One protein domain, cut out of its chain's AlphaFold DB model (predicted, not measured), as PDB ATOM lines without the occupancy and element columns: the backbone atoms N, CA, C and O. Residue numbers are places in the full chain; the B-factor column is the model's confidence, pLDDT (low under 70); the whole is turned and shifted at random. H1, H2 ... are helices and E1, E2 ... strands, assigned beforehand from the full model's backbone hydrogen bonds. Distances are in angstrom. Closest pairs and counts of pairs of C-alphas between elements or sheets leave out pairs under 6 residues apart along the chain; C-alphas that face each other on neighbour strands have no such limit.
ATOM      1  N   GLU A  21     283.422 131.123 213.560       92.56
ATOM      2  CA  GLU A  21     283.105 132.266 212.718       92.56
ATOM      3  C   GLU A  21     282.921 133.517 213.581       92.56
ATOM      4  O   GLU A  21     282.188 133.510 214.570       92.56
ATOM      5  N   ALA A  22     283.594 134.600 213.200       91.62
ATOM      6  CA  ALA A  22     283.434 135.921 213.780       91.62
ATOM      7  C   ALA A  22     283.041 136.899 212.672       91.62
ATOM      8  O   ALA A  22     283.696 136.970 211.634       91.62
ATOM      9  N   ARG A  23     281.978 137.671 212.901       93.31
ATOM     10  CA  ARG A  23     281.497 138.696 211.968       93.31
ATOM     11  C   ARG A  23     281.376 140.026 212.688       93.31
ATOM     12  O   ARG A  23     280.829 140.080 213.791       93.31
ATOM     13  N   ASN A  24     281.871 141.084 212.054       92.75
ATOM     14  CA  ASN A  24     281.780 142.464 212.531       92.75
ATOM     15  C   ASN A  24     282.194 142.612 214.004       92.75
ATOM     16  O   ASN A  24     281.474 143.206 214.815       92.75
ATOM     17  N   LEU A  25     283.329 142.012 214.368       91.62
ATOM     18  CA  LEU A  25     283.832 141.989 215.733       91.62
ATOM     19  C   LEU A  25     284.440 143.346 216.103       91.62
ATOM     20  O   LEU A  25     285.304 143.872 215.401       91.62
ATOM     21  N   PHE A  26     284.031 143.877 217.257       91.88
ATOM     22  CA  PHE A  26     284.587 145.097 217.839       91.88
ATOM     23  C   PHE A  26     285.109 144.822 219.248       91.88
ATOM     24  O   PHE A  26     284.442 144.180 220.060       91.88
ATOM     25  N   LYS A  27     286.278 145.379 219.568       89.50
ATOM     26  CA  LYS A  27     286.812 145.422 220.932       89.50
ATOM     27  C   LYS A  27     287.104 146.868 221.281       89.50
ATOM     28  O   LYS A  27     287.973 147.476 220.665       89.50
ATOM     29  N   VAL A  28     286.398 147.405 222.271       91.00
ATOM     30  CA  VAL A  28     286.563 148.786 222.738       91.00
ATOM     31  C   VAL A  28     286.761 148.795 224.248       91.00
ATOM     32  O   VAL A  28     286.061 148.088 224.972       91.00
ATOM     33  N   PHE A  29     287.714 149.597 224.709       87.88
ATOM     34  CA  PHE A  29     287.992 149.858 226.120       87.88
ATOM     35  C   PHE A  29     287.622 151.307 226.451       87.88
ATOM     36  O   PHE A  29     287.803 152.180 225.612       87.88
ATOM     37  N   GLY A  30     287.134 151.595 227.657       86.31
ATOM     38  CA  GLY A  30     286.828 152.968 228.076       86.31
ATOM     39  C   GLY A  30     285.502 153.103 228.815       86.31
ATOM     40  O   GLY A  30     284.933 152.114 229.275       86.31
ATOM     41  N   ARG A  31     285.028 154.347 228.941       86.44
ATOM     42  CA  ARG A  31     283.864 154.715 229.766       86.44
ATOM     43  C   ARG A  31     282.527 154.391 229.095       86.44
ATOM     44  O   ARG A  31     281.593 153.998 229.784       86.44
ATOM     45  N   ALA A  32     282.438 154.529 227.770       91.50
ATOM     46  CA  ALA A  32     281.208 154.327 227.003       91.50
ATOM     47  C   ALA A  32     281.447 153.451 225.752       91.50
ATOM     48  O   ALA A  32     281.275 153.899 224.617       91.50
ATOM     49  N   PRO A  33     281.808 152.164 225.920       90.94
ATOM     50  CA  PRO A  33     282.202 151.303 224.802       90.94
ATOM     51  C   PRO A  33     281.080 151.068 223.780       90.94
ATOM     52  O   PRO A  33     281.354 150.942 222.590       90.94
ATOM     53  N   LYS A  34     279.811 151.033 224.211       93.31
ATOM     54  CA  LYS A  34     278.666 150.860 223.299       93.31
ATOM     55  C   LYS A  34     278.490 152.058 222.364       93.31
ATOM     56  O   LYS A  34     278.217 151.858 221.185       93.31
ATOM     57  N   ASP A  35     278.661 153.270 222.888       93.81
ATOM     58  CA  ASP A  35     278.553 154.504 222.107       93.81
ATOM     59  C   ASP A  35     279.683 154.592 221.074       93.81
ATOM     60  O   ASP A  35     279.429 154.777 219.885       93.81
ATOM     61  N   ALA A  36     280.916 154.294 221.494       93.12
ATOM     62  CA  ALA A  36     282.055 154.181 220.589       93.12
ATOM     63  C   ALA A  36     281.804 153.170 219.452       93.12
ATOM     64  O   ALA A  36     282.044 153.486 218.291       93.12
ATOM     65  N   VAL A  37     281.261 151.977 219.740       94.00
ATOM     66  CA  VAL A  37     280.920 150.996 218.689       94.00
ATOM     67  C   VAL A  37     279.861 151.536 217.727       94.00
ATOM     68  O   VAL A  37     279.994 151.343 216.521       94.00
ATOM     69  N   GLN A  38     278.815 152.210 218.217       94.69
ATOM     70  CA  GLN A  38     277.793 152.784 217.335       94.69
ATOM     71  C   GLN A  38     278.370 153.856 216.413       94.69
ATOM     72  O   GLN A  38     278.084 153.852 215.218       94.69
ATOM     73  N   ARG A  39     279.199 154.748 216.955       93.12
ATOM     74  CA  ARG A  39     279.903 155.784 216.194       93.12
ATOM     75  C   ARG A  39     280.797 155.181 215.112       93.12
ATOM     76  O   ARG A  39     280.677 155.555 213.948       93.12
ATOM     77  N   LEU A  40     281.604 154.181 215.466       93.00
ATOM     78  CA  LEU A  40     282.467 153.468 214.518       93.00
ATOM     79  C   LEU A  40     281.657 152.759 213.423       93.00
ATOM     80  O   LEU A  40     282.021 152.821 212.255       93.00
ATOM     81  N   ARG A  41     280.512 152.149 213.764       93.50
ATOM     82  CA  ARG A  41     279.599 151.542 212.774       93.50
ATOM     83  C   ARG A  41     278.975 152.560 211.819       93.50
ATOM     84  O   ARG A  41     278.638 152.200 210.699       93.50
ATOM     85  N   ARG A  42     278.822 153.816 212.243       94.12
ATOM     86  CA  ARG A  42     278.376 154.928 211.384       94.12
ATOM     87  C   ARG A  42     279.500 155.485 210.500       94.12
ATOM     88  O   ARG A  42     279.264 156.449 209.782       94.12
ATOM     89  N   GLY A  43     280.698 154.901 210.557       92.19
ATOM     90  CA  GLY A  43     281.853 155.319 209.767       92.19
ATOM     91  C   GLY A  43     282.718 156.393 210.426       92.19
ATOM     92  O   GLY A  43     283.628 156.893 209.770       92.19
ATOM     93  N   GLN A  44     282.474 156.746 211.697       92.19
ATOM     94  CA  GLN A  44     283.370 157.662 212.410       92.19
ATOM     95  C   GLN A  44     284.752 157.042 212.601       92.19
ATOM     96  O   GLN A  44     284.908 155.824 212.735       92.19
ATOM     97  N   THR A  45     285.765 157.898 212.654       89.75
ATOM     98  CA  THR A  45     287.145 157.460 212.867       89.75
ATOM     99  C   THR A  45     287.416 157.125 214.338       89.75
ATOM    100  O   THR A  45     286.706 157.550 215.251       89.75
ATOM    101  N   ARG A  46     288.506 156.390 214.607       86.50
ATOM    102  CA  ARG A  46     288.971 156.121 215.985       86.50
ATOM    103  C   ARG A  46     289.189 157.393 216.799       86.50
ATOM    104  O   ARG A  46     288.964 157.365 218.001       86.50
ATOM    105  N   ALA A  47     289.658 158.465 216.157       87.69
ATOM    106  CA  ALA A  47     289.928 159.734 216.822       87.69
ATOM    107  C   ALA A  47     288.628 160.439 217.239       87.69
ATOM    108  O   ALA A  47     288.544 160.963 218.343       87.69
ATOM    109  N   GLU A  48     287.601 160.386 216.391       87.44
ATOM    110  CA  GLU A  48     286.279 160.973 216.656       87.44
ATOM    111  C   GLU A  48     285.492 160.225 217.739       87.44
ATOM    112  O   GLU A  48     284.661 160.821 218.415       87.44
ATOM    113  N   ALA A  49     285.761 158.929 217.916       87.44
ATOM    114  CA  ALA A  49     285.160 158.102 218.961       87.44
ATOM    115  C   ALA A  49     286.024 157.988 220.238       87.44
ATOM    116  O   ALA A  49     285.644 157.274 221.172       87.44
ATOM    117  N   ALA A  50     287.188 158.653 220.283       86.56
ATOM    118  CA  ALA A  50     288.170 158.509 221.362       86.56
ATOM    119  C   ALA A  50     287.669 159.033 222.722       86.56
ATOM    120  O   ALA A  50     288.116 158.557 223.765       86.56
ATOM    121  N   ASP A  51     286.726 159.979 222.717       88.94
ATOM    122  CA  ASP A  51     286.044 160.497 223.911       88.94
ATOM    123  C   ASP A  51     285.201 159.419 224.612       88.94
ATOM    124  O   ASP A  51     285.150 159.357 225.843       88.94
ATOM    125  N   ALA A  52     284.575 158.536 223.830       86.44
ATOM    126  CA  ALA A  52     283.767 157.428 224.330       86.44
ATOM    127  C   ALA A  52     284.628 156.213 224.728       86.44
ATOM    128  O   ALA A  52     284.298 155.488 225.679       86.44
ATOM    129  N   GLY A  53     285.755 155.999 224.040       87.25
ATOM    130  CA  GLY A  53     286.752 154.993 224.399       87.25
ATOM    131  C   GLY A  53     287.775 154.686 223.302       87.25
ATOM    132  O   GLY A  53     287.696 155.152 222.173       87.25
ATOM    133  N   THR A  54     288.732 153.824 223.628       88.56
ATOM    134  CA  THR A  54     289.770 153.348 222.711       88.56
ATOM    135  C   THR A  54     289.333 152.038 222.063       88.56
ATOM    136  O   THR A  54     289.292 150.986 222.709       88.56
ATOM    137  N   ALA A  55     289.033 152.069 220.766       87.38
ATOM    138  CA  ALA A  55     288.797 150.852 219.994       87.38
ATOM    139  C   ALA A  55     290.121 150.137 219.720       87.38
ATOM    140  O   ALA A  55     291.011 150.743 219.139       87.38
ATOM    141  N   ALA A  56     290.254 148.876 220.122       85.31
ATOM    142  CA  ALA A  56     291.409 148.013 219.868       85.31
ATOM    143  C   ALA A  56     291.225 147.129 218.626       85.31
ATOM    144  O   ALA A  56     292.180 146.922 217.886       85.31
ATOM    145  N   VAL A  57     289.999 146.659 218.379       88.12
ATOM    146  CA  VAL A  57     289.622 145.886 217.184       88.12
ATOM    147  C   VAL A  57     288.392 146.538 216.567       88.12
ATOM    148  O   VAL A  57     287.452 146.871 217.296       88.12
ATOM    149  N   ILE A  58     288.411 146.737 215.250       90.31
ATOM    150  CA  ILE A  58     287.365 147.429 214.490       90.31
ATOM    151  C   ILE A  58     286.993 146.552 213.309       90.31
ATOM    152  O   ILE A  58     287.857 146.257 212.490       90.31
ATOM    153  N   ASP A  59     285.723 146.160 213.261       90.38
ATOM    154  CA  ASP A  59     285.108 145.420 212.160       90.38
ATOM    155  C   ASP A  59     285.954 144.249 211.629       90.38
ATOM    156  O   ASP A  59     286.244 144.133 210.440       90.38
ATOM    157  N   ALA A  60     286.389 143.373 212.537       89.06
ATOM    158  CA  ALA A  60     287.085 142.158 212.136       89.06
ATOM    159  C   ALA A  60     286.069 141.058 211.803       89.06
ATOM    160  O   ALA A  60     285.210 140.730 212.627       89.06
ATOM    161  N   SER A  61     286.190 140.472 210.613       91.25
ATOM    162  CA  SER A  61     285.401 139.314 210.192       91.25
ATOM    163  C   SER A  61     286.336 138.217 209.688       91.25
ATOM    164  O   SER A  61     287.167 138.475 208.822       91.25
ATOM    165  N   PHE A  62     286.235 137.017 210.259       91.44
ATOM    166  CA  PHE A  62     287.067 135.872 209.898       91.44
ATOM    167  C   PHE A  62     286.368 134.547 210.220       91.44
ATOM    168  O   PHE A  62     285.510 134.470 211.102       91.44
ATOM    169  N   SER A  63     286.774 133.492 209.523       91.50
ATOM    170  CA  SER A  63     286.328 132.117 209.742       91.50
ATOM    171  C   SER A  63     287.540 131.206 209.883       91.50
ATOM    172  O   SER A  63     288.503 131.377 209.141       91.50
ATOM    173  N   VAL A  64     287.477 130.240 210.796       91.44
ATOM    174  CA  VAL A  64     288.535 129.250 211.031       91.44
ATOM    175  C   VAL A  64     287.974 127.861 210.757       91.44
ATOM    176  O   VAL A  64     286.933 127.482 211.307       91.44
ATOM    177  N   GLN A  65     288.661 127.105 209.908       91.88
ATOM    178  CA  GLN A  65     288.293 125.743 209.545       91.88
ATOM    179  C   GLN A  65     288.841 124.726 210.547       91.88
ATOM    180  O   GLN A  65     289.745 124.986 211.344       91.88
TER     181      GLN A  65
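What this domain is: This is residues 21 to 65 of the 89 residues of an uncharacterized protein of Microbacterium lacticum (UniProt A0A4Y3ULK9). A long two-stranded ribbon, E1 and E2, has a small head at one end, made of the short helix H1 and the loop 42 to 53; both printed ends lie at the other end. The printed part has 45 residues in the order E1, H1, E2, the sheet is antiparallel, and the class is mixed. It is only just compact, close to loose, with a radius of gyration of the C-alphas of 10.9 A, and a rod of 38 by 18 by 14 A.

How they stand to each other: Start with E1, residues 21 to 29, antiparallel to E2, residues 54 to 64, at 166 degrees; look for N 22 and O 62, 2.8 A apart, and N 54 and O 29, 2.7 A. E1 bends by 68 degrees at residue 24, E2 by 58 degrees at residue 61. In H1, residues 33 to 41, every O i to N i+4 pair is within hydrogen-bond range. Its closest C-alphas to E1 are Val 37 and Phe 26, 7.0 A; to E2, Ala 36 and Ala 55, 7.5 A.

Where its parts are: Find C-alpha 21 at (283.105, 132.266, 212.718); E1 runs 22.6 A from there. H1, 12.3 A, begins at (282.202, 151.303, 224.802). E2, 26.8 A, ends at (288.535, 129.250, 211.031).

The domain as a whole: The C-alphas of Asp 51 and Gln 65 are farthest apart, 37.7 A. The link H1 to E2 is long, E1 to H1 tight. The printed part has no cut, and no printed residue is under 70 in pLDDT.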